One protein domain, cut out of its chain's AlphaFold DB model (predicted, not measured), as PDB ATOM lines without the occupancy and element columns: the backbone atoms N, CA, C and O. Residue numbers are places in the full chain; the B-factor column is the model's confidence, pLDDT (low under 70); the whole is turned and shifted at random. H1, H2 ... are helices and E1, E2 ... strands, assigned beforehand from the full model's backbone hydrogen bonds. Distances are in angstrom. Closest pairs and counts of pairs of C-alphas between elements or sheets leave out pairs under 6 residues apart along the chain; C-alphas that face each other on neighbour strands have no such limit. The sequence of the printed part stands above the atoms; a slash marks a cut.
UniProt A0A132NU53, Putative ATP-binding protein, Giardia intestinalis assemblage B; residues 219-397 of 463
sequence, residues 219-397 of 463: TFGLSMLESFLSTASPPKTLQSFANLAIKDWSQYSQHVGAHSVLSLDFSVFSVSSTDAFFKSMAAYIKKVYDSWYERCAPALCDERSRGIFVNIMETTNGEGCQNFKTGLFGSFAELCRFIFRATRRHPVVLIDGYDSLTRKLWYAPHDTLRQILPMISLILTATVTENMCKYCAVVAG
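What this domain is: This is residues 219 to 397 of the 463 residues of the protein "Putative ATP-binding protein" of Giardia intestinalis assemblage B (UniProt A0A132NU53). A small parallel sheet of three strands lies near the middle of the domain, with H1 over one face, while three long helices, H5, H8 and H10, run side by side as a bundle that grazes the sheet. H6 folds back along H5, and the short H2, H3 and H4 lie beyond H1 at one end of the longest axis. The 179 printed residues, mostly helix, run H1 H2 H3 H4 E1 H5 H6 H7 H8 E2 H9 H10 E3, with sheet order E1 E2 E3. The whole is compact, with a radius of gyration of the C-alphas of 17.2 A and spans of 51 by 41 by 26 A.

Where its parts are: Find C-alpha 219 at (-30.712, -10.214, 9.676); from there H1 runs to 229, 15.2 A. H2 (235 to 243), H3 (245 to 248) and H4 (252 to 255) follow, then E1 (261 to 265). H5 runs 31.3 A from C-alpha 274 at (-20.331, -4.752, -14.533) to 296, with a kink of 28 degrees near residue 290. Next come H6 (303 to 315), H7 (318 to 322), H8 (328 to 343, 23.1 A), E2 (348 to 352), H9 (354 to 362) and H10 (366 to 385, 26.5 A). E3 (393 to 396) ends at C-alpha 396, (-24.209, -12.352, 7.874).

How they stand to each other: Look first at H1, on the sheet at a height of 9.2 A, over E2 and along the strands at 14 degrees on the local plane: two layers, a helix on one face of a sheet. H1 touches H2 about perpendicular, 79 degrees, closest at C-alphas 228 and 238, 6.2 A. E1 and E2 are parallel, with N 264 and O 350 at 2.7 A; E2 and E3 are parallel, with N 394 and O 349 at 2.9 A. E2, H9 H10, E3 is a strand-helix-strand unit, parallel neighbour strands with helices between, and its crossover is right-handed; E1, H5 H6 H7 H8, E2 is another. H5, the hub, touches H8 at a shallow tilt of 10 degrees, the same way, closest at C-alphas 296 and 342, 5.4 A. H5 and H6 form a helical hairpin; C-alphas 286 and 313 are closest, 4.6 A. H5 also touches H7, with C-alphas 279 and 318 closest at 4.2 A. H8 and H10 touch, closest at C-alphas 333 and 383, 4.4 A. H9 is close to but not clearly touching H10, with C-alphas 361 and 369 at 6.6 A. In H1, H6, H7 and H9 every O i to N i+4 pair is within hydrogen-bond range; H5 has 17 of 19, H8 10 of 12, H10 13 of 16, and H2 2 of 5 beside 5 of 6 O i to N i+3 pairs, while H3 and H4 are too short for such a pair.

The domain as a whole: Look for C-alphas 243 and 367, the two farthest apart, 51.6 A. The printed part has no cut and no long link. Confidence is under 70 at residues 219 to 220, 243 to 246 and 397.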
ATOM      1  N   THR A 219     -30.349 -11.633   9.747       66.25
ATOM      2  CA  THR A 219     -30.712 -10.214   9.676       66.25
ATOM      3  C   THR A 219     -31.296  -9.743  11.006       66.25
ATOM      4  O   THR A 219     -30.949  -8.669  11.491       66.25
ATOM      5  N   PHE A 220     -32.101 -10.584  11.661       67.69
ATOM      6  CA  PHE A 220     -32.593 -10.320  13.010       67.69
ATOM      7  C   PHE A 220     -31.454 -10.291  14.042       67.69
ATOM      8  O   PHE A 220     -31.389  -9.359  14.836       67.69
ATOM      9  N   GLY A 221     -30.518 -11.243  13.997       70.31
ATOM     10  CA  GLY A 221     -29.343 -11.272  14.874       70.31
ATOM     11  C   GLY A 221     -28.430 -10.050  14.710       70.31
ATOM     12  O   GLY A 221     -28.027  -9.445  15.700       70.31
ATOM     13  N   LEU A 222     -28.163  -9.618  13.475       76.69
ATOM     14  CA  LEU A 222     -27.433  -8.374  13.208       76.69
ATOM     15  C   LEU A 222     -28.202  -7.146  13.689       76.69
ATOM     16  O   LEU A 222     -27.611  -6.250  14.280       76.69
ATOM     17  N   SER A 223     -29.517  -7.114  13.485       77.81
ATOM     18  CA  SER A 223     -30.379  -6.034  13.961       77.81
ATOM     19  C   SER A 223     -30.437  -5.963  15.494       77.81
ATOM     20  O   SER A 223     -30.456  -4.871  16.069       77.81
ATOM     21  N   MET A 224     -30.414  -7.112  16.170       76.69
ATOM     22  CA  MET A 224     -30.292  -7.219  17.623       76.69
ATOM     23  C   MET A 224     -28.934  -6.693  18.088       76.69
ATOM     24  O   MET A 224     -28.878  -5.878  19.008       76.69
ATOM     25  N   LEU A 225     -27.851  -7.088  17.414       83.69
ATOM     26  CA  LEU A 225     -26.501  -6.633  17.727       83.69
ATOM     27  C   LEU A 225     -26.340  -5.124  17.514       83.69
ATOM     28  O   LEU A 225     -25.833  -4.426  18.390       83.69
ATOM     29  N   GLU A 226     -26.846  -4.593  16.402       89.75
ATOM     30  CA  GLU A 226     -26.921  -3.155  16.150       89.75
ATOM     31  C   GLU A 226     -27.701  -2.449  17.263       89.75
ATOM     32  O   GLU A 226     -27.255  -1.429  17.787       89.75
ATOM     33  N   SER A 227     -28.850  -3.002  17.657       87.25
ATOM     34  CA  SER A 227     -29.701  -2.423  18.698       87.25
ATOM     35  C   SER A 227     -29.027  -2.412  20.066       87.25
ATOM     36  O   SER A 227     -29.148  -1.423  20.787       87.25
ATOM     37  N   PHE A 228     -28.293  -3.471  20.404       87.69
ATOM     38  CA  PHE A 228     -27.537  -3.578  21.646       87.69
ATOM     39  C   PHE A 228     -26.367  -2.599  21.702       87.69
ATOM     40  O   PHE A 228     -26.141  -1.977  22.733       87.69
ATOM     41  N   LEU A 229     -25.626  -2.457  20.603       91.25
ATOM     42  CA  LEU A 229     -24.377  -1.700  20.559       91.25
ATOM     43  C   LEU A 229     -24.572  -0.204  20.315       91.25
ATOM     44  O   LEU A 229     -23.806   0.605  20.835       91.25
ATOM     45  N   SER A 230     -25.550   0.162  19.487       88.44
ATOM     46  CA  SER A 230     -25.642   1.504  18.915       88.44
ATOM     47  C   SER A 230     -25.995   2.561  19.954       88.44
ATOM     48  O   SER A 230     -27.000   2.467  20.659       88.44
ATOM     49  N   THR A 231     -25.217   3.644  19.965       81.31
ATOM     50  CA  THR A 231     -25.506   4.865  20.738       81.31
ATOM     51  C   THR A 231     -26.814   5.545  20.322       81.31
ATOM     52  O   THR A 231     -27.366   6.335  21.083       81.31
ATOM     53  N   ALA A 232     -27.326   5.246  19.124       82.00
ATOM     54  CA  ALA A 232     -28.572   5.802  18.605       82.00
ATOM     55  C   ALA A 232     -29.816   4.971  18.974       82.00
ATOM     56  O   ALA A 232     -30.927   5.319  18.569       82.00
ATOM     57  N   SER A 233     -29.657   3.853  19.689       83.00
ATOM     58  CA  SER A 233     -30.779   2.990  20.059       83.00
ATOM     59  C   SER A 233     -31.696   3.644  21.101       83.00
ATOM     60  O   SER A 233     -31.207   4.215  22.079       83.00
ATOM     61  N   PRO A 234     -33.033   3.531  20.955       82.94
ATOM     62  CA  PRO A 234     -33.969   4.031  21.955       82.94
ATOM     63  C   PRO A 234     -33.741   3.382  23.333       82.94
ATOM     64  O   PRO A 234     -33.504   2.172  23.399       82.94
ATOM     65  N   PRO A 235     -33.922   4.118  24.449       82.25
ATOM     66  CA  PRO A 235     -33.762   3.564  25.795       82.25
ATOM     67  C   PRO A 235     -34.624   2.322  26.055       82.25
ATOM     68  O   PRO A 235     -34.159   1.374  26.680       82.25
ATOM     69  N   LYS A 236     -35.854   2.290  25.522       78.25
ATOM     70  CA  LYS A 236     -36.751   1.125  25.618       78.25
ATOM     71  C   LYS A 236     -36.153  -0.126  24.966       78.25
ATOM     72  O   LYS A 236     -36.243  -1.213  25.522       78.25
ATOM     73  N   THR A 237     -35.494   0.034  23.817       78.94
ATOM     74  CA  THR A 237     -34.807  -1.066  23.135       78.94
ATOM     75  C   THR A 237     -33.616  -1.552  23.956       78.94
ATOM     76  O   THR A 237     -33.438  -2.753  24.094       78.94
ATOM     77  N   LEU A 238     -32.837  -0.660  24.574       82.69
ATOM     78  CA  LEU A 238     -31.724  -1.060  25.446       82.69
ATOM     79  C   LEU A 238     -32.199  -1.768  26.728       82.69
ATOM     80  O   LEU A 238     -31.565  -2.718  27.180       82.69
ATOM     81  N   GLN A 239     -33.338  -1.353  27.293       81.69
ATOM     82  CA  GLN A 239     -33.940  -2.000  28.464       81.69
ATOM     83  C   GLN A 239     -34.374  -3.444  28.193       81.69
ATOM     84  O   GLN A 239     -34.334  -4.261  29.109       81.69
ATOM     85  N   SER A 240     -34.719  -3.785  26.947       74.25
ATOM     86  CA  SER A 240     -35.083  -5.161  26.584       74.25
ATOM     87  C   SER A 240     -33.965  -6.176  26.839       74.25
ATOM     88  O   SER A 240     -34.245  -7.334  27.131       74.25
ATOM     89  N   PHE A 241     -32.703  -5.731  26.824       78.38
ATOM     90  CA  PHE A 241     -31.550  -6.595  27.071       78.38
ATOM     91  C   PHE A 241     -31.321  -6.897  28.556       78.38
ATOM     92  O   PHE A 241     -30.508  -7.757  28.886       78.38
ATOM     93  N   ALA A 242     -32.035  -6.225  29.466       76.25
ATOM     94  CA  ALA A 242     -31.847  -6.400  30.905       76.25
ATOM     95  C   ALA A 242     -32.271  -7.787  31.414       76.25
ATOM     96  O   ALA A 242     -31.776  -8.214  32.452       76.25
ATOM     97  N   ASN A 243     -33.150  -8.478  30.684       65.75
ATOM     98  CA  ASN A 243     -33.702  -9.782  31.066       65.75
ATOM     99  C   ASN A 243     -33.135 -10.945  30.229       65.75
ATOM    100  O   ASN A 243     -33.716 -12.030  30.205       65.75
ATOM    101  N   LEU A 244     -32.034 -10.713  29.509       68.25
ATOM    102  CA  LEU A 244     -31.380 -11.690  28.635       68.25
ATOM    103  C   LEU A 244     -30.069 -12.180  29.253       68.25
ATOM    104  O   LEU A 244     -29.446 -11.453  30.022       68.25
ATOM    105  N   ALA A 245     -29.590 -13.355  28.845       63.00
ATOM    106  CA  ALA A 245     -28.346 -13.940  29.354       63.00
ATOM    107  C   ALA A 245     -27.101 -13.070  29.101       63.00
ATOM    108  O   ALA A 245     -26.147 -13.110  29.878       63.00
ATOM    109  N   ILE A 246     -27.112 -12.213  28.072       69.00
ATOM    110  CA  ILE A 246     -26.035 -11.235  27.851       69.00
ATOM    111  C   ILE A 246     -25.857 -10.273  29.039       69.00
ATOM    112  O   ILE A 246     -24.766  -9.738  29.228       69.00
ATOM    113  N   LYS A 247     -26.890 -10.058  29.865       79.31
ATOM    114  CA  LYS A 247     -26.820  -9.194  31.049       79.31
ATOM    115  C   LYS A 247     -25.783  -9.668  32.067       79.31
ATOM    116  O   LYS A 247     -25.154  -8.828  32.713       79.31
ATOM    117  N   ASP A 248     -25.591 -10.980  32.169       76.62
ATOM    118  CA  ASP A 248     -24.655 -11.609  33.106       76.62
ATOM    119  C   ASP A 248     -23.201 -11.556  32.609       76.62
ATOM    120  O   ASP A 248     -22.267 -11.908  33.332       76.62
ATOM    121  N   TRP A 249     -22.973 -11.082  31.378       83.12
ATOM    122  CA  TRP A 249     -21.633 -10.900  30.840       83.12
ATOM    123  C   TRP A 249     -20.895  -9.759  31.551       83.12
ATOM    124  O   TRP A 249     -21.377  -8.627  31.634       83.12
ATOM    125  N   SER A 250     -19.667 -10.026  32.001       84.81
ATOM    126  CA  SER A 250     -18.850  -9.079  32.776       84.81
ATOM    127  C   SER A 250     -18.577  -7.747  32.068       84.81
ATOM    128  O   SER A 250     -18.374  -6.733  32.735       84.81
ATOM    129  N   GLN A 251     -18.595  -7.724  30.732       86.38
ATOM    130  CA  GLN A 251     -18.361  -6.519  29.930       86.38
ATOM    131  C   GLN A 251     -19.659  -5.865  29.430       86.38
ATOM    132  O   GLN A 251     -19.593  -4.873  28.711       86.38
ATOM    133  N   TYR A 252     -20.844  -6.339  29.837       87.62
ATOM    134  CA  TYR A 252     -22.142  -5.832  29.363       87.62
ATOM    135  C   TYR A 252     -22.235  -4.296  29.356       87.62
ATOM    136  O   TYR A 252     -22.600  -3.691  28.347       87.62
ATOM    137  N   SER A 253     -21.854  -3.650  30.463       88.00
ATOM    138  CA  SER A 253     -21.916  -2.189  30.625       88.00
ATOM    139  C   SER A 253     -20.965  -1.419  29.705       88.00
ATOM    140  O   SER A 253     -21.198  -0.243  29.444       88.00
ATOM    141  N   GLN A 254     -19.910  -2.066  29.206       87.50
ATOM    142  CA  GLN A 254     -18.951  -1.477  28.271       87.50
ATOM    143  C   GLN A 254     -19.477  -1.478  26.832       87.50
ATOM    144  O   GLN A 254     -18.997  -0.698  26.010       87.50
ATOM    145  N   HIS A 255     -20.443  -2.348  26.517       89.25
ATOM    146  CA  HIS A 255     -20.933  -2.553  25.154       89.25
ATOM    147  C   HIS A 255     -22.341  -2.014  24.914       89.25
ATOM    148  O   HIS A 255     -22.602  -1.491  23.829       89.25
ATOM    149  N   VAL A 256     -23.230  -2.101  25.907       90.06
ATOM    150  CA  VAL A 256     -24.624  -1.667  25.763       90.06
ATOM    151  C   VAL A 256     -24.710  -0.169  25.435       90.06
ATOM    152  O   VAL A 256     -24.286   0.682  26.213       90.06
ATOM    153  N   GLY A 257     -25.234   0.159  24.255       88.56
ATOM    154  CA  GLY A 257     -25.395   1.526  23.757       88.56
ATOM    155  C   GLY A 257     -24.092   2.330  23.663       88.56
ATOM    156  O   GLY A 257     -24.134   3.559  23.728       88.56
ATOM    157  N   ALA A 258     -22.933   1.671  23.571       88.19
ATOM    158  CA  ALA A 258     -21.631   2.319  23.705       88.19
ATOM    159  C   ALA A 258     -20.867   2.499  22.383       88.19
ATOM    160  O   ALA A 258     -19.932   3.304  22.331       88.19
ATOM    161  N   HIS A 259     -21.241   1.797  21.314       89.62
ATOM    162  CA  HIS A 259     -20.455   1.722  20.083       89.62
ATOM    163  C   HIS A 259     -21.089   2.485  18.921       89.62
ATOM    164  O   HIS A 259     -22.309   2.584  18.778       89.62
ATOM    165  N   SER A 260     -20.226   2.995  18.046       92.75
ATOM    166  CA  SER A 260     -20.613   3.453  16.715       92.75
ATOM    167  C   SER A 260     -20.746   2.230  15.812       92.75
ATOM    168  O   SER A 260     -19.768   1.516  15.607       92.75
ATOM    169  N   VAL A 261     -21.938   1.962  15.289       93.81
ATOM    170  CA  VAL A 261     -22.184   0.771  14.463       93.81
ATOM    171  C   VAL A 261     -22.239   1.166  12.992       93.81
ATOM    172  O   VAL A 261     -23.092   1.961  12.603       93.81
ATOM    173  N   LEU A 262     -21.329   0.625  12.181       94.94
ATOM    174  CA  LEU A 262     -21.339   0.763  10.727       94.94
ATOM    175  C   LEU A 262     -22.061  -0.441  10.113       94.94
ATOM    176  O   LEU A 262     -21.458  -1.494   9.916       94.94
ATOM    177  N   SER A 263     -23.346  -0.264   9.817       93.38
ATOM    178  CA  SER A 263     -24.193  -1.274   9.176       93.38
ATOM    179  C   SER A 263     -24.096  -1.162   7.651       93.38
ATOM    180  O   SER A 263     -24.461  -0.138   7.070       93.38
ATOM    181  N   LEU A 264     -23.599  -2.215   7.006       94.31
ATOM    182  CA  LEU A 264     -23.458  -2.351   5.561       94.31
ATOM    183  C   LEU A 264     -24.411  -3.440   5.054       94.31
ATOM    184  O   LEU A 264     -24.459  -4.527   5.608       94.31
ATOM    185  N   ASP A 265     -25.146  -3.168   3.985       92.12
ATOM    186  CA  ASP A 265     -26.090  -4.088   3.355       92.12
ATOM    187  C   ASP A 265     -25.634  -4.344   1.922       92.12
ATOM    188  O   ASP A 265     -25.707  -3.472   1.057       92.12
ATOM    189  N   PHE A 266     -25.132  -5.548   1.679       90.44
ATOM    190  CA  PHE A 266     -24.614  -5.966   0.382       90.44
ATOM    191  C   PHE A 266     -25.716  -6.511  -0.535       90.44
ATOM    192  O   PHE A 266     -25.484  -6.705  -1.733       90.44
ATOM    193  N   SER A 267     -26.939  -6.690  -0.023       86.75
ATOM    194  CA  SER A 267     -28.082  -7.105  -0.835       86.75
ATOM    195  C   SER A 267     -28.477  -6.045  -1.871       86.75
ATOM    196  O   SER A 267     -29.076  -6.389  -2.891       86.75
ATOM    197  N   VAL A 268     -28.086  -4.782  -1.674       90.19
ATOM    198  CA  VAL A 268     -28.410  -3.659  -2.570       90.19
ATOM    199  C   VAL A 268     -27.638  -3.673  -3.889       90.19
ATOM    200  O   VAL A 268     -28.053  -3.013  -4.844       90.19
ATOM    201  N   PHE A 269     -26.525  -4.406  -3.979       89.88
ATOM    202  CA  PHE A 269     -25.704  -4.390  -5.186       89.88
ATOM    203  C   PHE A 269     -26.389  -5.129  -6.340       89.88
ATOM    204  O   PHE A 269     -26.908  -6.247  -6.194       89.88
ATOM    205  N   SER A 270     -26.390  -4.485  -7.508       88.50
ATOM    206  CA  SER A 270     -26.882  -5.081  -8.747       88.50
ATOM    207  C   SER A 270     -25.755  -5.834  -9.437       88.50
ATOM    208  O   SER A 270     -24.666  -5.299  -9.599       88.50
ATOM    209  N   VAL A 271     -26.016  -7.064  -9.877       85.94
ATOM    210  CA  VAL A 271     -25.028  -7.905 -10.581       85.94
ATOM    211  C   VAL A 271     -25.496  -8.213 -12.012       85.94
ATOM    212  O   VAL A 271     -25.040  -9.156 -12.646       85.94
ATOM    213  N   SER A 272     -26.428  -7.414 -12.549       85.75
ATOM    214  CA  SER A 272     -26.944  -7.587 -13.915       85.75
ATOM    215  C   SER A 272     -25.903  -7.269 -14.994       85.75
ATOM    216  O   SER A 272     -25.969  -7.800 -16.097       85.75
ATOM    217  N   SER A 273     -24.954  -6.383 -14.690       89.06
ATOM    218  CA  SER A 273     -23.793  -6.070 -15.522       89.06
ATOM    219  C   SER A 273     -22.692  -5.446 -14.665       89.06
ATOM    220  O   SER A 273     -22.944  -4.972 -13.555       89.06
ATOM    221  N   THR A 274     -21.471  -5.399 -15.195       89.25
ATOM    222  CA  THR A 274     -20.331  -4.752 -14.533       89.25
ATOM    223  C   THR A 274     -20.597  -3.270 -14.237       89.25
ATOM    224  O   THR A 274     -20.370  -2.808 -13.123       89.25
ATOM    225  N   ASP A 275     -21.133  -2.531 -15.212       92.25
ATOM    226  CA  ASP A 275     -21.480  -1.112 -15.056       92.25
ATOM    227  C   ASP A 275     -22.584  -0.907 -14.004       92.25
ATOM    228  O   ASP A 275     -22.477  -0.029 -13.147       92.25
ATOM    229  N   ALA A 276     -23.609  -1.767 -14.003       91.25
ATOM    230  CA  ALA A 276     -24.676  -1.711 -13.006       91.25
ATOM    231  C   ALA A 276     -24.143  -1.951 -11.586       91.25
ATOM    232  O   ALA A 276     -24.549  -1.252 -10.654       91.25
ATOM    233  N   PHE A 277     -23.202  -2.885 -11.425       92.38
ATOM    234  CA  PHE A 277     -22.555  -3.144 -10.144       92.38
ATOM    235  C   PHE A 277     -21.811  -1.915  -9.633       92.38
ATOM    236  O   PHE A 277     -22.124  -1.430  -8.544       92.38
ATOM    237  N   PHE A 278     -20.896  -1.351 -10.426       94.12
ATOM    238  CA  PHE A 278     -20.108  -0.200  -9.991       94.12
ATOM    239  C   PHE A 278     -20.955   1.056  -9.768       94.12
ATOM    240  O   PHE A 278     -20.691   1.810  -8.832       94.12
ATOM    241  N   LYS A 279     -22.026   1.263 -10.546       94.44
ATOM    242  CA  LYS A 279     -23.007   2.327 -10.277       94.44
ATOM    243  C   LYS A 279     -23.745   2.111  -8.957       94.44
ATOM    244  O   LYS A 279     -23.871   3.055  -8.179       94.44
ATOM    245  N   SER A 280     -24.200   0.885  -8.683       94.31
ATOM    246  CA  SER A 280     -24.868   0.560  -7.416       94.31
ATOM    247  C   SER A 280     -23.929   0.715  -6.215       94.31
ATOM    248  O   SER A 280     -24.328   1.264  -5.193       94.31
ATOM    249  N   MET A 281     -22.658   0.336  -6.369       93.81
ATOM    250  CA  MET A 281     -21.612   0.523  -5.369       93.81
ATOM    251  C   MET A 281     -21.336   2.001  -5.100       93.81
ATOM    252  O   MET A 281     -21.337   2.415  -3.945       93.81
ATOM    253  N   ALA A 282     -21.161   2.804  -6.150       94.44
ATOM    254  CA  ALA A 282     -20.943   4.239  -6.025       94.44
ATOM    255  C   ALA A 282     -22.095   4.921  -5.278       94.44
ATOM    256  O   ALA A 282     -21.867   5.650  -4.315       94.44
ATOM    257  N   ALA A 283     -23.338   4.637  -5.680       94.75
ATOM    258  CA  ALA A 283     -24.526   5.164  -5.014       94.75
ATOM    259  C   ALA A 283     -24.595   4.735  -3.541       94.75
ATOM    260  O   ALA A 283     -24.953   5.533  -2.674       94.75
ATOM    261  N   TYR A 284     -24.215   3.491  -3.247       95.75
ATOM    262  CA  TYR A 284     -24.214   2.973  -1.887       95.75
ATOM    263  C   TYR A 284     -23.136   3.616  -1.005       95.75
ATOM    264  O   TYR A 284     -23.448   4.036   0.106       95.75
ATOM    265  N   ILE A 285     -21.906   3.781  -1.507       95.12
ATOM    266  CA  ILE A 285     -20.829   4.493  -0.800       95.12
ATOM    267  C   ILE A 285     -21.292   5.903  -0.428       95.12
ATOM    268  O   ILE A 285     -21.198   6.283   0.738       95.12
ATOM    269  N   LYS A 286     -21.867   6.646  -1.384       95.06
ATOM    270  CA  LYS A 286     -22.406   7.989  -1.129       95.06
ATOM    271  C   LYS A 286     -23.449   7.988  -0.024       95.06
ATOM    272  O   LYS A 286     -23.325   8.754   0.922       95.06
ATOM    273  N   LYS A 287     -24.437   7.093  -0.117       95.75
ATOM    274  CA  LYS A 287     -25.507   6.954   0.879       95.75
ATOM    275  C   LYS A 287     -24.954   6.677   2.281       95.75
ATOM    276  O   LYS A 287     -25.433   7.245   3.257       95.75
ATOM    277  N   VAL A 288     -23.961   5.796   2.393       95.56
ATOM    278  CA  VAL A 288     -23.351   5.463   3.686       95.56
ATOM    279  C   VAL A 288     -22.571   6.661   4.237       95.56
ATOM    280  O   VAL A 288     -22.723   6.979   5.414       95.56
ATOM    281  N   TYR A 289     -21.796   7.368   3.412       95.75
ATOM    282  CA  TYR A 289     -21.087   8.583   3.834       95.75
ATOM    283  C   TYR A 289     -22.047   9.694   4.273       95.75
ATOM    284  O   TYR A 289     -21.860  10.269   5.343       95.75
ATOM    285  N   ASP A 290     -23.106   9.932   3.502       94.75
ATOM    286  CA  ASP A 290     -24.153  10.908   3.811       94.75
ATOM    287  C   ASP A 290     -24.799  10.629   5.179       94.75
ATOM    288  O   ASP A 290     -24.888  11.513   6.030       94.75
ATOM    289  N   SER A 291     -25.101   9.358   5.483       93.12
ATOM    290  CA  SER A 291     -25.663   8.964   6.789       93.12
ATOM    291  C   SER A 291     -24.761   9.273   7.997       93.12
ATOM    292  O   SER A 291     -25.241   9.362   9.130       93.12
ATOM    293  N   TRP A 292     -23.458   9.448   7.766       93.31
ATOM    294  CA  TRP A 292     -22.464   9.788   8.783       93.31
ATOM    295  C   TRP A 292     -22.015  11.250   8.732       93.31
ATOM    296  O   TRP A 292     -21.260  11.661   9.616       93.31
ATOM    297  N   TYR A 293     -22.473  12.040   7.756       92.75
ATOM    298  CA  TYR A 293     -22.005  13.406   7.514       92.75
ATOM    299  C   TYR A 293     -22.113  14.283   8.764       92.75
ATOM    300  O   TYR A 293     -21.100  14.778   9.254       92.75
ATOM    301  N   GLU A 294     -23.306  14.371   9.355       89.25
ATOM    302  CA  GLU A 294     -23.578  15.200  10.542       89.25
ATOM    303  C   GLU A 294     -22.714  14.829  11.758       89.25
ATOM    304  O   GLU A 294     -22.386  15.674  12.587       89.25
ATOM    305  N   ARG A 295     -22.317  13.556  11.880       88.19
ATOM    306  CA  ARG A 295     -21.503  13.079  13.010       88.19
ATOM    307  C   ARG A 295     -20.009  13.242  12.757       88.19
ATOM    308  O   ARG A 295     -19.265  13.562  13.679       88.19
ATOM    309  N   CYS A 296     -19.560  12.978  11.533       89.62
ATOM    310  CA  CYS A 296     -18.144  12.939  11.190       89.62
ATOM    311  C   CYS A 296     -17.624  14.299  10.720       89.62
ATOM    312  O   CYS A 296     -16.578  14.734  11.193       89.62
ATOM    313  N   ALA A 297     -18.331  14.993   9.825       85.94
ATOM    314  CA  ALA A 297     -17.820  16.205   9.183       85.94
ATOM    315  C   ALA A 297     -17.481  17.341  10.172       85.94
ATOM    316  O   ALA A 297     -16.403  17.921  10.022       85.94
ATOM    317  N   PRO A 298     -18.292  17.630  11.214       85.81
ATOM    318  CA  PRO A 298     -17.953  18.654  12.207       85.81
ATOM    319  C   PRO A 298     -16.811  18.244  13.147       85.81
ATOM    320  O   PRO A 298     -16.092  19.094  13.664       85.81
ATOM    321  N   ALA A 299     -16.647  16.940  13.387       85.94
ATOM    322  CA  ALA A 299     -15.660  16.413  14.326       85.94
ATOM    323  C   ALA A 299     -14.260  16.235  13.703       85.94
ATOM    324  O   ALA A 299     -13.274  16.031  14.415       85.94
ATOM    325  N   LEU A 300     -14.151  16.310  12.373       86.69
ATOM    326  CA  LEU A 300     -12.883  16.263  11.650       86.69
ATOM    327  C   LEU A 300     -12.225  17.649  11.634       86.69
ATOM    328  O   LEU A 300     -12.513  18.477  10.775       86.69
ATOM    329  N   CYS A 301     -11.301  17.885  12.568       80.44
ATOM    330  CA  CYS A 301     -10.549  19.146  12.649       80.44
ATOM    331  C   CYS A 301      -9.549  19.346  11.495       80.44
ATOM    332  O   CYS A 301      -9.169  20.474  11.200       80.44
ATOM    333  N   ASP A 302      -9.095  18.257  10.865       85.62
ATOM    334  CA  ASP A 302      -8.156  18.300   9.743       85.62
ATOM    335  C   ASP A 302      -8.900  18.575   8.429       85.62
ATOM    336  O   ASP A 302      -9.707  17.760   7.968       85.62
ATOM    337  N   GLU A 303      -8.605  19.719   7.810       85.50
ATOM    338  CA  GLU A 303      -9.267  20.175   6.586       85.50
ATOM    339  C   GLU A 303      -9.070  19.198   5.422       85.50
ATOM    340  O   GLU A 303      -9.996  18.972   4.642       85.50
ATOM    341  N   ARG A 304      -7.911  18.530   5.361       88.56
ATOM    342  CA  ARG A 304      -7.640  17.483   4.373       88.56
ATOM    343  C   ARG A 304      -8.575  16.288   4.546       88.56
ATOM    344  O   ARG A 304      -9.176  15.841   3.575       88.56
ATOM    345  N   SER A 305      -8.726  15.772   5.761       87.94
ATOM    346  CA  SER A 305      -9.601  14.637   6.073       87.94
ATOM    347  C   SER A 305     -11.067  14.962   5.814       87.94
ATOM    348  O   SER A 305     -11.786  14.145   5.244       87.94
ATOM    349  N   ARG A 306     -11.498  16.176   6.173       89.12
ATOM    350  CA  ARG A 306     -12.838  16.673   5.855       89.12
ATOM    351  C   ARG A 306     -13.046  16.780   4.341       89.12
ATOM    352  O   ARG A 306     -14.073  16.335   3.841       89.12
ATOM    353  N   GLY A 307     -12.056  17.292   3.610       89.94
ATOM    354  CA  GLY A 307     -12.073  17.350   2.148       89.94
ATOM    355  C   GLY A 307     -12.163  15.967   1.503       89.94
ATOM    356  O   GLY A 307     -12.963  15.774   0.595       89.94
ATOM    357  N   ILE A 308     -11.416  14.978   2.008       91.12
ATOM    358  CA  ILE A 308     -11.497  13.585   1.540       91.12
ATOM    359  C   ILE A 308     -12.890  13.004   1.807       91.12
ATOM    360  O   ILE A 308     -13.466  12.398   0.905       91.12
ATOM    361  N   PHE A 309     -13.447  13.213   3.004       93.56
ATOM    362  CA  PHE A 309     -14.788  12.742   3.357       93.56
ATOM    363  C   PHE A 309     -15.847  13.287   2.392       93.56
ATOM    364  O   PHE A 309     -16.597  12.517   1.792       93.56
ATOM    365  N   VAL A 310     -15.880  14.613   2.216       92.31
ATOM    366  CA  VAL A 310     -16.843  15.291   1.336       92.31
ATOM    367  C   VAL A 310     -16.632  14.871  -0.115       92.31
ATOM    368  O   VAL A 310     -17.595  14.566  -0.809       92.31
ATOM    369  N   ASN A 311     -15.380  14.749  -0.559       91.94
ATOM    370  CA  ASN A 311     -15.074  14.289  -1.907       91.94
ATOM    371  C   ASN A 311     -15.621  12.875  -2.158       91.94
ATOM    372  O   ASN A 311     -16.311  12.662  -3.149       91.94
ATOM    373  N   ILE A 312     -15.401  11.916  -1.251       92.56
ATOM    374  CA  ILE A 312     -15.966  10.563  -1.397       92.56
ATOM    375  C   ILE A 312     -17.504  10.614  -1.412       92.56
ATOM    376  O   ILE A 312     -18.134   9.936  -2.224       92.56
ATOM    377  N   MET A 313     -18.120  11.441  -0.571       92.44
ATOM    378  CA  MET A 313     -19.575  11.591  -0.514       92.44
ATOM    379  C   MET A 313     -20.173  12.189  -1.801       92.44
ATOM    380  O   MET A 313     -21.209  11.730  -2.277       92.44
ATOM    381  N   GLU A 314     -19.531  13.189  -2.403       90.94
ATOM    382  CA  GLU A 314     -20.109  13.957  -3.514       90.94
ATOM    383  C   GLU A 314     -19.666  13.455  -4.891       90.94
ATOM    384  O   GLU A 314     -20.481  13.356  -5.816       90.94
ATOM    385  N   THR A 315     -18.397  13.073  -5.049       88.31
ATOM    386  CA  THR A 315     -17.789  12.852  -6.372       88.31
ATOM    387  C   THR A 315     -17.692  11.384  -6.779       88.31
ATOM    388  O   THR A 315     -17.497  11.095  -7.960       88.31
ATOM    389  N   THR A 316     -17.921  10.440  -5.855       91.69
ATOM    390  CA  THR A 316     -17.891   9.000  -6.160       91.69
ATOM    391  C   THR A 316     -18.851   8.642  -7.305       91.69
ATOM    392  O   THR A 316     -20.030   9.000  -7.309       91.69
ATOM    393  N   ASN A 317     -18.372   7.913  -8.307       91.25
ATOM    394  CA  ASN A 317     -19.176   7.482  -9.449       91.25
ATOM    395  C   ASN A 317     -18.771   6.060  -9.878       91.25
ATOM    396  O   ASN A 317     -17.813   5.490  -9.349       91.25
ATOM    397  N   GLY A 318     -19.533   5.468 -10.804       86.31
ATOM    398  CA  GLY A 318     -19.306   4.086 -11.242       86.31
ATOM    399  C   GLY A 318     -17.940   3.879 -11.901       86.31
ATOM    400  O   GLY A 318     -17.251   2.918 -11.578       86.31
ATOM    401  N   GLU A 319     -17.504   4.809 -12.751       86.31
ATOM    402  CA  GLU A 319     -16.193   4.747 -13.413       86.31
ATOM    403  C   GLU A 319     -15.035   4.797 -12.403       86.31
ATOM    404  O   GLU A 319     -14.091   4.012 -12.475       86.31
ATOM    405  N   GLY A 320     -15.147   5.670 -11.400       85.12
ATOM    406  CA  GLY A 320     -14.200   5.764 -10.303       85.12
ATOM    407  C   GLY A 320     -14.134   4.471  -9.500       85.12
ATOM    408  O   GLY A 320     -13.038   4.008  -9.196       85.12
ATOM    409  N   CYS A 321     -15.284   3.860  -9.198       85.00
ATOM    410  CA  CYS A 321     -15.326   2.568  -8.510       85.00
ATOM    411  C   CYS A 321     -14.704   1.454  -9.357       85.00
ATOM    412  O   CYS A 321     -14.033   0.591  -8.809       85.00
ATOM    413  N   GLN A 322     -14.874   1.476 -10.680       85.94
ATOM    414  CA  GLN A 322     -14.266   0.492 -11.577       85.94
ATOM    415  C   GLN A 322     -12.737   0.628 -11.652       85.94
ATOM    416  O   GLN A 322     -12.021  -0.363 -11.816       85.94
ATOM    417  N   ASN A 323     -12.215   1.849 -11.528       83.81
ATOM    418  CA  ASN A 323     -10.784   2.106 -11.561       83.81
ATOM    419  C   ASN A 323     -10.144   1.877 -10.184       83.81
ATOM    420  O   ASN A 323     -10.123   2.769  -9.342       83.81
ATOM    421  N   PHE A 324      -9.516   0.716  -9.986       73.94
ATOM    422  CA  PHE A 324      -8.812   0.368  -8.743       73.94
ATOM    423  C   PHE A 324      -7.781   1.416  -8.282       73.94
ATOM    424  O   PHE A 324      -7.529   1.526  -7.085       73.94
ATOM    425  N   LYS A 325      -7.210   2.226  -9.187       74.31
ATOM    426  CA  LYS A 325      -6.249   3.282  -8.820       74.31
ATOM    427  C   LYS A 325      -6.871   4.418  -8.008       74.31
ATOM    428  O   LYS A 325      -6.138   5.142  -7.347       74.31
ATOM    429  N   THR A 326      -8.195   4.586  -8.047       77.44
ATOM    430  CA  THR A 326      -8.886   5.597  -7.232       77.44
ATOM    431  C   THR A 326      -8.886   5.248  -5.746       77.44
ATOM    432  O   THR A 326      -9.155   6.118  -4.923       77.44
ATOM    433  N   GLY A 327      -8.605   3.988  -5.384       78.50
ATOM    434  CA  GLY A 327      -8.605   3.535  -3.993       78.50
ATOM    435  C   GLY A 327      -9.999   3.433  -3.363       78.50
ATOM    436  O   GLY A 327     -10.099   3.191  -2.163       78.50
ATOM    437  N   LEU A 328     -11.083   3.580  -4.138       87.00
ATOM    438  CA  LEU A 328     -12.456   3.589  -3.609       87.00
ATOM    439  C   LEU A 328     -12.883   2.268  -2.946       87.00
ATOM    440  O   LEU A 328     -13.806   2.268  -2.129       87.00
ATOM    441  N   PHE A 329     -12.173   1.165  -3.202       84.06
ATOM    442  CA  PHE A 329     -12.337  -0.091  -2.462       84.06
ATOM    443  C   PHE A 329     -12.056   0.062  -0.953       84.06
ATOM    444  O   PHE A 329     -12.629  -0.658  -0.143       84.06
ATOM    445  N   GLY A 330     -11.211   1.022  -0.559       87.00
ATOM    446  CA  GLY A 330     -10.892   1.334   0.837       87.00
ATOM    447  C   GLY A 330     -11.852   2.329   1.495       87.00
ATOM    448  O   GLY A 330     -11.625   2.730   2.635       87.00
ATOM    449  N   SER A 331     -12.918   2.748   0.810       93.19
ATOM    450  CA  SER A 331     -13.821   3.809   1.283       93.19
ATOM    451  C   SER A 331     -14.490   3.493   2.625       93.19
ATOM    452  O   SER A 331     -14.563   4.370   3.483       93.19
ATOM    453  N   PHE A 332     -14.941   2.257   2.865       95.00
ATOM    454  CA  PHE A 332     -15.528   1.883   4.160       95.00
ATOM    455  C   PHE A 332     -14.479   1.751   5.275       95.00
ATOM    456  O   PHE A 332     -14.768   2.062   6.432       95.00
ATOM    457  N   ALA A 333     -13.246   1.359   4.941       93.75
ATOM    458  CA  ALA A 333     -12.132   1.349   5.885       93.75
ATOM    459  C   ALA A 333     -11.758   2.775   6.326       93.75
ATOM    460  O   ALA A 333     -11.604   3.038   7.520       93.75
ATOM    461  N   GLU A 334     -11.696   3.719   5.382       93.88
ATOM    462  CA  GLU A 334     -11.525   5.144   5.694       93.88
ATOM    463  C   GLU A 334     -12.696   5.704   6.498       93.88
ATOM    464  O   GLU A 334     -12.495   6.431   7.471       93.88
ATOM    465  N   LEU A 335     -13.926   5.292   6.193       95.69
ATOM    466  CA  LEU A 335     -15.071   5.692   7.001       95.69
ATOM    467  C   LEU A 335     -14.928   5.231   8.458       95.69
ATOM    468  O   LEU A 335     -15.214   6.003   9.371       95.69
ATOM    469  N   CYS A 336     -14.405   4.025   8.706       95.06
ATOM    470  CA  CYS A 336     -14.108   3.577  10.069       95.06
ATOM    471  C   CYS A 336     -13.084   4.485  10.769       95.06
ATOM    472  O   CYS A 336     -13.233   4.769  11.959       95.06
ATOM    473  N   ARG A 337     -12.071   4.980  10.043       93.38
ATOM    474  CA  ARG A 337     -11.095   5.955  10.565       93.38
ATOM    475  C   ARG A 337     -11.766   7.279  10.913       93.38
ATOM    476  O   ARG A 337     -11.507   7.822  11.987       93.38
ATOM    477  N   PHE A 338     -12.645   7.786  10.051       94.81
ATOM    478  CA  PHE A 338     -13.394   9.013  10.318       94.81
ATOM    479  C   PHE A 338     -14.323   8.868  11.527       94.81
ATOM    480  O   PHE A 338     -14.301   9.726  12.408       94.81
ATOM    481  N   ILE A 339     -15.047   7.751  11.638       94.00
ATOM    482  CA  ILE A 339     -15.903   7.453  12.794       94.00
ATOM    483  C   ILE A 339     -15.074   7.370  14.081       94.00
ATOM    484  O   ILE A 339     -15.459   7.950  15.100       94.00
ATOM    485  N   PHE A 340     -13.919   6.700  14.048       92.69
ATOM    486  CA  PHE A 340     -13.017   6.629  15.197       92.69
ATOM    487  C   PHE A 340     -12.512   8.015  15.611       92.69
ATOM    488  O   PHE A 340     -12.514   8.348  16.794       92.69
ATOM    489  N   ARG A 341     -12.124   8.862  14.652       91.00
ATOM    490  CA  ARG A 341     -11.689  10.239  14.940       91.00
ATOM    491  C   ARG A 341     -12.806  11.081  15.549       91.00
ATOM    492  O   ARG A 341     -12.541  11.816  16.496       91.00
ATOM    493  N   ALA A 342     -14.028  10.935  15.042       90.19
ATOM    494  CA  ALA A 342     -15.187  11.690  15.499       90.19
ATOM    495  C   ALA A 342     -15.667  11.260  16.892       90.19
ATOM    496  O   ALA A 342     -15.990  12.096  17.731       90.19
ATOM    497  N   THR A 343     -15.699   9.952  17.153       88.62
ATOM    498  CA  THR A 343     -16.329   9.390  18.361       88.62
ATOM    499  C   THR A 343     -15.336   8.916  19.418       88.62
ATOM    500  O   THR A 343     -15.738   8.602  20.535       88.62
ATOM    501  N   ARG A 344     -14.038   8.854  19.082       89.12
ATOM    502  CA  ARG A 344     -12.956   8.274  19.905       89.12
ATOM    503  C   ARG A 344     -13.223   6.835  20.347       89.12
ATOM    504  O   ARG A 344     -12.634   6.355  21.310       89.12
ATOM    505  N   ARG A 345     -14.099   6.140  19.621       88.44
ATOM    506  CA  ARG A 345     -14.450   4.739  19.833       88.44
ATOM    507  C   ARG A 345     -14.316   3.983  18.528       88.44
ATOM    508  O   ARG A 345     -14.666   4.490  17.464       88.44
ATOM    509  N   HIS A 346     -13.779   2.776  18.622       91.19
ATOM    510  CA  HIS A 346     -13.628   1.889  17.480       91.19
ATOM    511  C   HIS A 346     -15.015   1.423  17.009       91.19
ATOM    512  O   HIS A 346     -15.743   0.847  17.816       91.19
ATOM    513  N   PRO A 347     -15.423   1.680  15.752       94.06
ATOM    514  CA  PRO A 347     -16.721   1.236  15.272       94.06
ATOM    515  C   PRO A 347     -16.820  -0.284  15.155       94.06
ATOM    516  O   PRO A 347     -15.855  -0.951  14.785       94.06
ATOM    517  N   VAL A 348     -18.011  -0.826  15.394       94.06
ATOM    518  CA  VAL A 348     -18.341  -2.218  15.061       94.06
ATOM    519  C   VAL A 348     -18.910  -2.253  13.649       94.06
ATOM    520  O   VAL A 348     -19.814  -1.481  13.332       94.06
ATOM    521  N   VAL A 349     -18.379  -3.129  12.796       94.31
ATOM    522  CA  VAL A 349     -18.825  -3.268  11.402       94.31
ATOM    523  C   VAL A 349     -19.792  -4.441  11.299       94.31
ATOM    524  O   VAL A 349     -19.436  -5.567  11.629       94.31
ATOM    525  N   LEU A 350     -21.005  -4.198  10.820       93.00
ATOM    526  CA  LEU A 350     -22.006  -5.234  10.580       93.00
ATOM    527  C   LEU A 350     -22.262  -5.310   9.077       93.00
ATOM    528  O   LEU A 350     -22.569  -4.289   8.475       93.00
ATOM    529  N   ILE A 351     -22.125  -6.484   8.465       89.31
ATOM    530  CA  ILE A 351     -22.385  -6.689   7.035       89.31
ATOM    531  C   ILE A 351     -23.544  -7.664   6.885       89.31
ATOM    532  O   ILE A 351     -23.405  -8.826   7.252       89.31
ATOM    533  N   ASP A 352     -24.656  -7.211   6.317       88.12
ATOM    534  CA  ASP A 352     -25.797  -8.044   5.943       88.12
ATOM    535  C   ASP A 352     -25.849  -8.299   4.430       88.12
ATOM    536  O   ASP A 352     -25.201  -7.614   3.635       88.12
ATOM    537  N   GLY A 353     -26.612  -9.310   4.016       79.25
ATOM    538  CA  GLY A 353     -26.883  -9.606   2.610       79.25
ATOM    539  C   GLY A 353     -25.679 -10.118   1.812       79.25
ATOM    540  O   GLY A 353     -25.713 -10.090   0.577       79.25
ATOM    541  N   TYR A 354     -24.618 -10.590   2.473       81.50
ATOM    542  CA  TYR A 354     -23.450 -11.155   1.792       81.50
ATOM    543  C   TYR A 354     -23.785 -12.476   1.073       81.50
ATOM    544  O   TYR A 354     -23.341 -12.706  -0.054       81.50
ATOM    545  N   ASP A 355     -24.645 -13.309   1.657       70.94
ATOM    546  CA  ASP A 355     -25.210 -14.504   1.011       70.94
ATOM    547  C   ASP A 355     -26.060 -14.154  -0.225       70.94
ATOM    548  O   ASP A 355     -26.013 -14.834  -1.251       70.94
ATOM    549  N   SER A 356     -26.826 -13.063  -0.156       78.88
ATOM    550  CA  SER A 356     -27.602 -12.546  -1.287       78.88
ATOM    551  C   SER A 356     -26.684 -12.097  -2.425       78.88
ATOM    552  O   SER A 356     -26.898 -12.470  -3.581       78.88
ATOM    553  N   LEU A 357     -25.614 -11.358  -2.110       78.38
ATOM    554  CA  LEU A 357     -24.612 -10.939  -3.087       78.38
ATOM    555  C   LEU A 357     -23.900 -12.137  -3.730       78.38
ATOM    556  O   LEU A 357     -23.816 -12.213  -4.955       78.38
ATOM    557  N   THR A 358     -23.417 -13.086  -2.928       73.81
ATOM    558  CA  THR A 358     -22.746 -14.298  -3.431       73.81
ATOM    559  C   THR A 358     -23.674 -15.139  -4.305       73.81
ATOM    560  O   THR A 358     -23.256 -15.595  -5.369       73.81
ATOM    561  N   ARG A 359     -24.961 -15.257  -3.951       72.62
ATOM    562  CA  ARG A 359     -25.970 -15.911  -4.798       72.62
ATOM    563  C   ARG A 359     -26.168 -15.187  -6.128       72.62
ATOM    564  O   ARG A 359     -26.229 -15.840  -7.162       72.62
ATOM    565  N   LYS A 360     -26.250 -13.852  -6.130       76.94
ATOM    566  CA  LYS A 360     -26.352 -13.065  -7.374       76.94
ATOM    567  C   LYS A 360     -25.126 -13.258  -8.267       76.94
ATOM    568  O   LYS A 360     -25.271 -13.391  -9.476       76.94
ATOM    569  N   LEU A 361     -23.934 -13.303  -7.669       73.44
ATOM    570  CA  LEU A 361     -22.677 -13.547  -8.378       73.44
ATOM    571  C   LEU A 361     -22.628 -14.945  -8.991       73.44
ATOM    572  O   LEU A 361     -22.174 -15.083 -10.119       73.44
ATOM    573  N   TRP A 362     -23.151 -15.964  -8.306       76.12
ATOM    574  CA  TRP A 362     -23.189 -17.334  -8.827       76.12
ATOM    575  C   TRP A 362     -23.871 -17.447 -10.200       76.12
ATOM    576  O   TRP A 362     -23.466 -18.256 -11.030       76.12
ATOM    577  N   TYR A 363     -24.884 -16.616 -10.456       76.62
ATOM    578  CA  TYR A 363     -25.617 -16.583 -11.726       76.62
ATOM    579  C   TYR A 363     -25.141 -15.485 -12.689       76.62
ATOM    580  O   TYR A 363     -25.734 -15.306 -13.754       76.62
ATOM    581  N   ALA A 364     -24.105 -14.727 -12.332       72.12
ATOM    582  CA  ALA A 364     -23.614 -13.635 -13.156       72.12
ATOM    583  C   ALA A 364     -22.755 -14.147 -14.331       72.12
ATOM    584  O   ALA A 364     -22.084 -15.176 -14.213       72.12
ATOM    585  N   PRO A 365     -22.714 -13.419 -15.465       78.94
ATOM    586  CA  PRO A 365     -21.818 -13.745 -16.568       78.94
ATOM    587  C   PRO A 365     -20.351 -13.783 -16.121       78.94
ATOM    588  O   PRO A 365     -19.914 -12.961 -15.312       78.94
ATOM    589  N   HIS A 366     -19.563 -14.693 -16.697       77.38
ATOM    590  CA  HIS A 366     -18.155 -14.887 -16.329       77.38
ATOM    591  C   HIS A 366     -17.314 -13.597 -16.435       77.38
ATOM    592  O   HIS A 366     -16.500 -13.300 -15.558       77.38
ATOM    593  N   ASP A 367     -17.549 -12.777 -17.462       77.88
ATOM    594  CA  ASP A 367     -16.837 -11.505 -17.654       77.88
ATOM    595  C   ASP A 367     -17.182 -10.456 -16.589       77.88
ATOM    596  O   ASP A 367     -16.345  -9.628 -16.218       77.88
ATOM    597  N   THR A 368     -18.407 -10.510 -16.067       76.88
ATOM    598  CA  THR A 368     -18.875  -9.673 -14.960       76.88
ATOM    599  C   THR A 368     -18.251 -10.136 -13.643       76.88
ATOM    600  O   THR A 368     -17.699  -9.322 -12.903       76.88
ATOM    601  N   LEU A 369     -18.222 -11.448 -13.395       79.44
ATOM    602  CA  LEU A 369     -17.565 -12.044 -12.228       79.44
ATOM    603  C   LEU A 369     -16.083 -11.674 -12.127       79.44
ATOM    604  O   LEU A 369     -15.624 -11.260 -11.060       79.44
ATOM    605  N   ARG A 370     -15.345 -11.771 -13.241       79.50
ATOM    606  CA  ARG A 370     -13.900 -11.491 -13.292       79.50
ATOM    607  C   ARG A 370     -13.548 -10.070 -12.843       79.50
ATOM    608  O   ARG A 370     -12.464  -9.859 -12.308       79.50
ATOM    609  N   GLN A 371     -14.444  -9.110 -13.057       82.00
ATOM    610  CA  GLN A 371     -14.231  -7.711 -12.675       82.00
ATOM    611  C   GLN A 371     -14.751  -7.400 -11.267       82.00
ATOM    612  O   GLN A 371     -14.149  -6.597 -10.556       82.00
ATOM    613  N   ILE A 372     -15.839  -8.047 -10.843       85.56
ATOM    614  CA  ILE A 372     -16.501  -7.755  -9.568       85.56
ATOM    615  C   ILE A 372     -15.830  -8.456  -8.378       85.56
ATOM    616  O   ILE A 372     -15.660  -7.842  -7.324       85.56
ATOM    617  N   LEU A 373     -15.433  -9.726  -8.516       81.62
ATOM    618  CA  LEU A 373     -14.891 -10.507  -7.394       81.62
ATOM    619  C   LEU A 373     -13.641  -9.879  -6.750       81.62
ATOM    620  O   LEU A 373     -13.613  -9.788  -5.519       81.62
ATOM    621  N   PRO A 374     -12.642  -9.383  -7.513       80.38
ATOM    622  CA  PRO A 374     -11.492  -8.702  -6.921       80.38
ATOM    623  C   PRO A 374     -11.894  -7.458  -6.126       80.38
ATOM    624  O   PRO A 374     -11.351  -7.215  -5.055       80.38
ATOM    625  N   MET A 375     -12.884  -6.700  -6.612       83.50
ATOM    626  CA  MET A 375     -13.380  -5.509  -5.921       83.50
ATOM    627  C   MET A 375     -14.023  -5.861  -4.575       83.50
ATOM    628  O   MET A 375     -13.686  -5.260  -3.560       83.50
ATOM    629  N   ILE A 376     -14.912  -6.858  -4.541       83.31
ATOM    630  CA  ILE A 376     -15.559  -7.299  -3.292       83.31
ATOM    631  C   ILE A 376     -14.514  -7.811  -2.299       83.31
ATOM    632  O   ILE A 376     -14.565  -7.461  -1.121       83.31
ATOM    633  N   SER A 377     -13.551  -8.605  -2.778       79.88
ATOM    634  CA  SER A 377     -12.461  -9.126  -1.951       79.88
ATOM    635  C   SER A 377     -11.624  -8.001  -1.340       79.88
ATOM    636  O   SER A 377     -11.364  -8.016  -0.139       79.88
ATOM    637  N   LEU A 378     -11.265  -6.981  -2.127       81.69
ATOM    638  CA  LEU A 378     -10.517  -5.825  -1.633       81.69
ATOM    639  C   LEU A 378     -11.320  -5.002  -0.626       81.69
ATOM    640  O   LEU A 378     -10.765  -4.606   0.392       81.69
ATOM    641  N   ILE A 379     -12.617  -4.786  -0.859       86.62
ATOM    642  CA  ILE A 379     -13.485  -4.076   0.092       86.62
ATOM    643  C   ILE A 379     -13.540  -4.815   1.428       86.62
ATOM    644  O   ILE A 379     -13.353  -4.200   2.479       86.62
ATOM    645  N   LEU A 380     -13.783  -6.128   1.399       84.44
ATOM    646  CA  LEU A 380     -13.832  -6.948   2.608       84.44
ATOM    647  C   LEU A 380     -12.467  -6.992   3.296       84.44
ATOM    648  O   LEU A 380     -12.390  -6.769   4.496       84.44
ATOM    649  N   THR A 381     -11.384  -7.184   2.552       78.31
ATOM    650  CA  THR A 381     -10.027  -7.208   3.112       78.31
ATOM    651  C   THR A 381      -9.697  -5.879   3.789       78.31
ATOM    652  O   THR A 381      -9.372  -5.864   4.975       78.31
ATOM    653  N   ALA A 382      -9.890  -4.759   3.088       81.50
ATOM    654  CA  ALA A 382      -9.584  -3.431   3.604       81.50
ATOM    655  C   ALA A 382     -10.473  -3.037   4.789       81.50
ATOM    656  O   ALA A 382      -9.995  -2.371   5.698       81.50
ATOM    657  N   THR A 383     -11.756  -3.422   4.792       85.94
ATOM    658  CA  THR A 383     -12.744  -2.973   5.794       85.94
ATOM    659  C   THR A 383     -12.853  -3.913   6.990       85.94
ATOM    660  O   THR A 383     -13.004  -3.449   8.121       85.94
ATOM    661  N   VAL A 384     -12.797  -5.223   6.746       83.56
ATOM    662  CA  VAL A 384     -13.069  -6.287   7.719       83.56
ATOM    663  C   VAL A 384     -11.784  -6.934   8.204       83.56
ATOM    664  O   VAL A 384     -11.627  -7.078   9.406       83.56
ATOM    665  N   THR A 385     -10.838  -7.284   7.339       76.62
ATOM    666  CA  THR A 385      -9.645  -8.031   7.776       76.62
ATOM    667  C   THR A 385      -8.556  -7.095   8.307       76.62
ATOM    668  O   THR A 385      -8.217  -7.145   9.486       76.62
ATOM    669  N   GLU A 386      -8.069  -6.172   7.480       80.25
ATOM    670  CA  GLU A 386      -6.878  -5.347   7.752       80.25
ATOM    671  C   GLU A 386      -7.178  -4.053   8.524       80.25
ATOM    672  O   GLU A 386      -6.277  -3.372   9.017       80.25
ATOM    673  N   ASN A 387      -8.454  -3.686   8.646       84.19
ATOM    674  CA  ASN A 387      -8.854  -2.452   9.306       84.19
ATOM    675  C   ASN A 387      -8.638  -2.518  10.822       84.19
ATOM    676  O   ASN A 387      -9.488  -3.037  11.541       84.19
ATOM    677  N   MET A 388      -7.556  -1.930  11.319       86.62
ATOM    678  CA  MET A 388      -7.290  -1.837  12.762       86.62
ATOM    679  C   MET A 388      -8.157  -0.790  13.477       86.62
ATOM    680  O   MET A 388      -8.156  -0.706  14.703       86.62
ATOM    681  N   CYS A 389      -8.900   0.040  12.737       89.00
ATOM    682  CA  CYS A 389      -9.751   1.067  13.331       89.00
ATOM    683  C   CYS A 389     -11.128   0.542  13.743       89.00
ATOM    684  O   CYS A 389     -11.775   1.212  14.540       89.00
ATOM    685  N   LYS A 390     -11.564  -0.633  13.275       91.75
ATOM    686  CA  LYS A 390     -12.788  -1.283  13.772       91.75
ATOM    687  C   LYS A 390     -12.556  -1.906  15.154       91.75
ATOM    688  O   LYS A 390     -11.420  -2.210  15.504       91.75
ATOM    689  N   TYR A 391     -13.619  -2.135  15.918       91.38
ATOM    690  CA  TYR A 391     -13.560  -2.936  17.140       91.38
ATOM    691  C   TYR A 391     -13.665  -4.418  16.796       91.38
ATOM    692  O   TYR A 391     -12.759  -5.175  17.101       91.38
ATOM    693  N   CYS A 392     -14.732  -4.820  16.111       87.50
ATOM    694  CA  CYS A 392     -14.920  -6.152  15.543       87.50
ATOM    695  C   CYS A 392     -15.789  -6.040  14.283       87.50
ATOM    696  O   CYS A 392     -16.319  -4.962  13.977       87.50
ATOM    697  N   ALA A 393     -15.917  -7.137  13.541       84.62
ATOM    698  CA  ALA A 393     -16.798  -7.219  12.387       84.62
ATOM    699  C   ALA A 393     -17.663  -8.478  12.436       84.62
ATOM    700  O   ALA A 393     -17.165  -9.556  12.757       84.62
ATOM    701  N   VAL A 394     -18.936  -8.354  12.067       79.31
ATOM    702  CA  VAL A 394     -19.865  -9.483  11.953       79.31
ATOM    703  C   VAL A 394     -20.464  -9.496  10.554       79.31
ATOM    704  O   VAL A 394     -21.039  -8.503  10.115       79.31
ATOM    705  N   VAL A 395     -20.323 -10.614   9.847       76.81
ATOM    706  CA  VAL A 395     -20.777 -10.789   8.462       76.81
ATOM    707  C   VAL A 395     -21.872 -11.847   8.422       76.81
ATOM    708  O   VAL A 395     -21.614 -13.027   8.653       76.81
ATOM    709  N   ALA A 396     -23.099 -11.443   8.109       71.44
ATOM    710  CA  ALA A 396     -24.209 -12.352   7.874       71.44
ATOM    711  C   ALA A 396     -24.141 -12.959   6.475       71.44
ATOM    712  O   ALA A 396     -24.175 -12.254   5.468       71.44
ATOM    713  N   GLY A 397     -24.100 -14.291   6.424       56.69
ATOM    714  CA  GLY A 397     -24.125 -15.035   5.173       56.69
ATOM    715  C   GLY A 397     -22.749 -15.411   4.633       56.69
ATOM    716  O   GLY A 397     -22.646 -15.735   3.452       56.69
TER     717      GLY A 397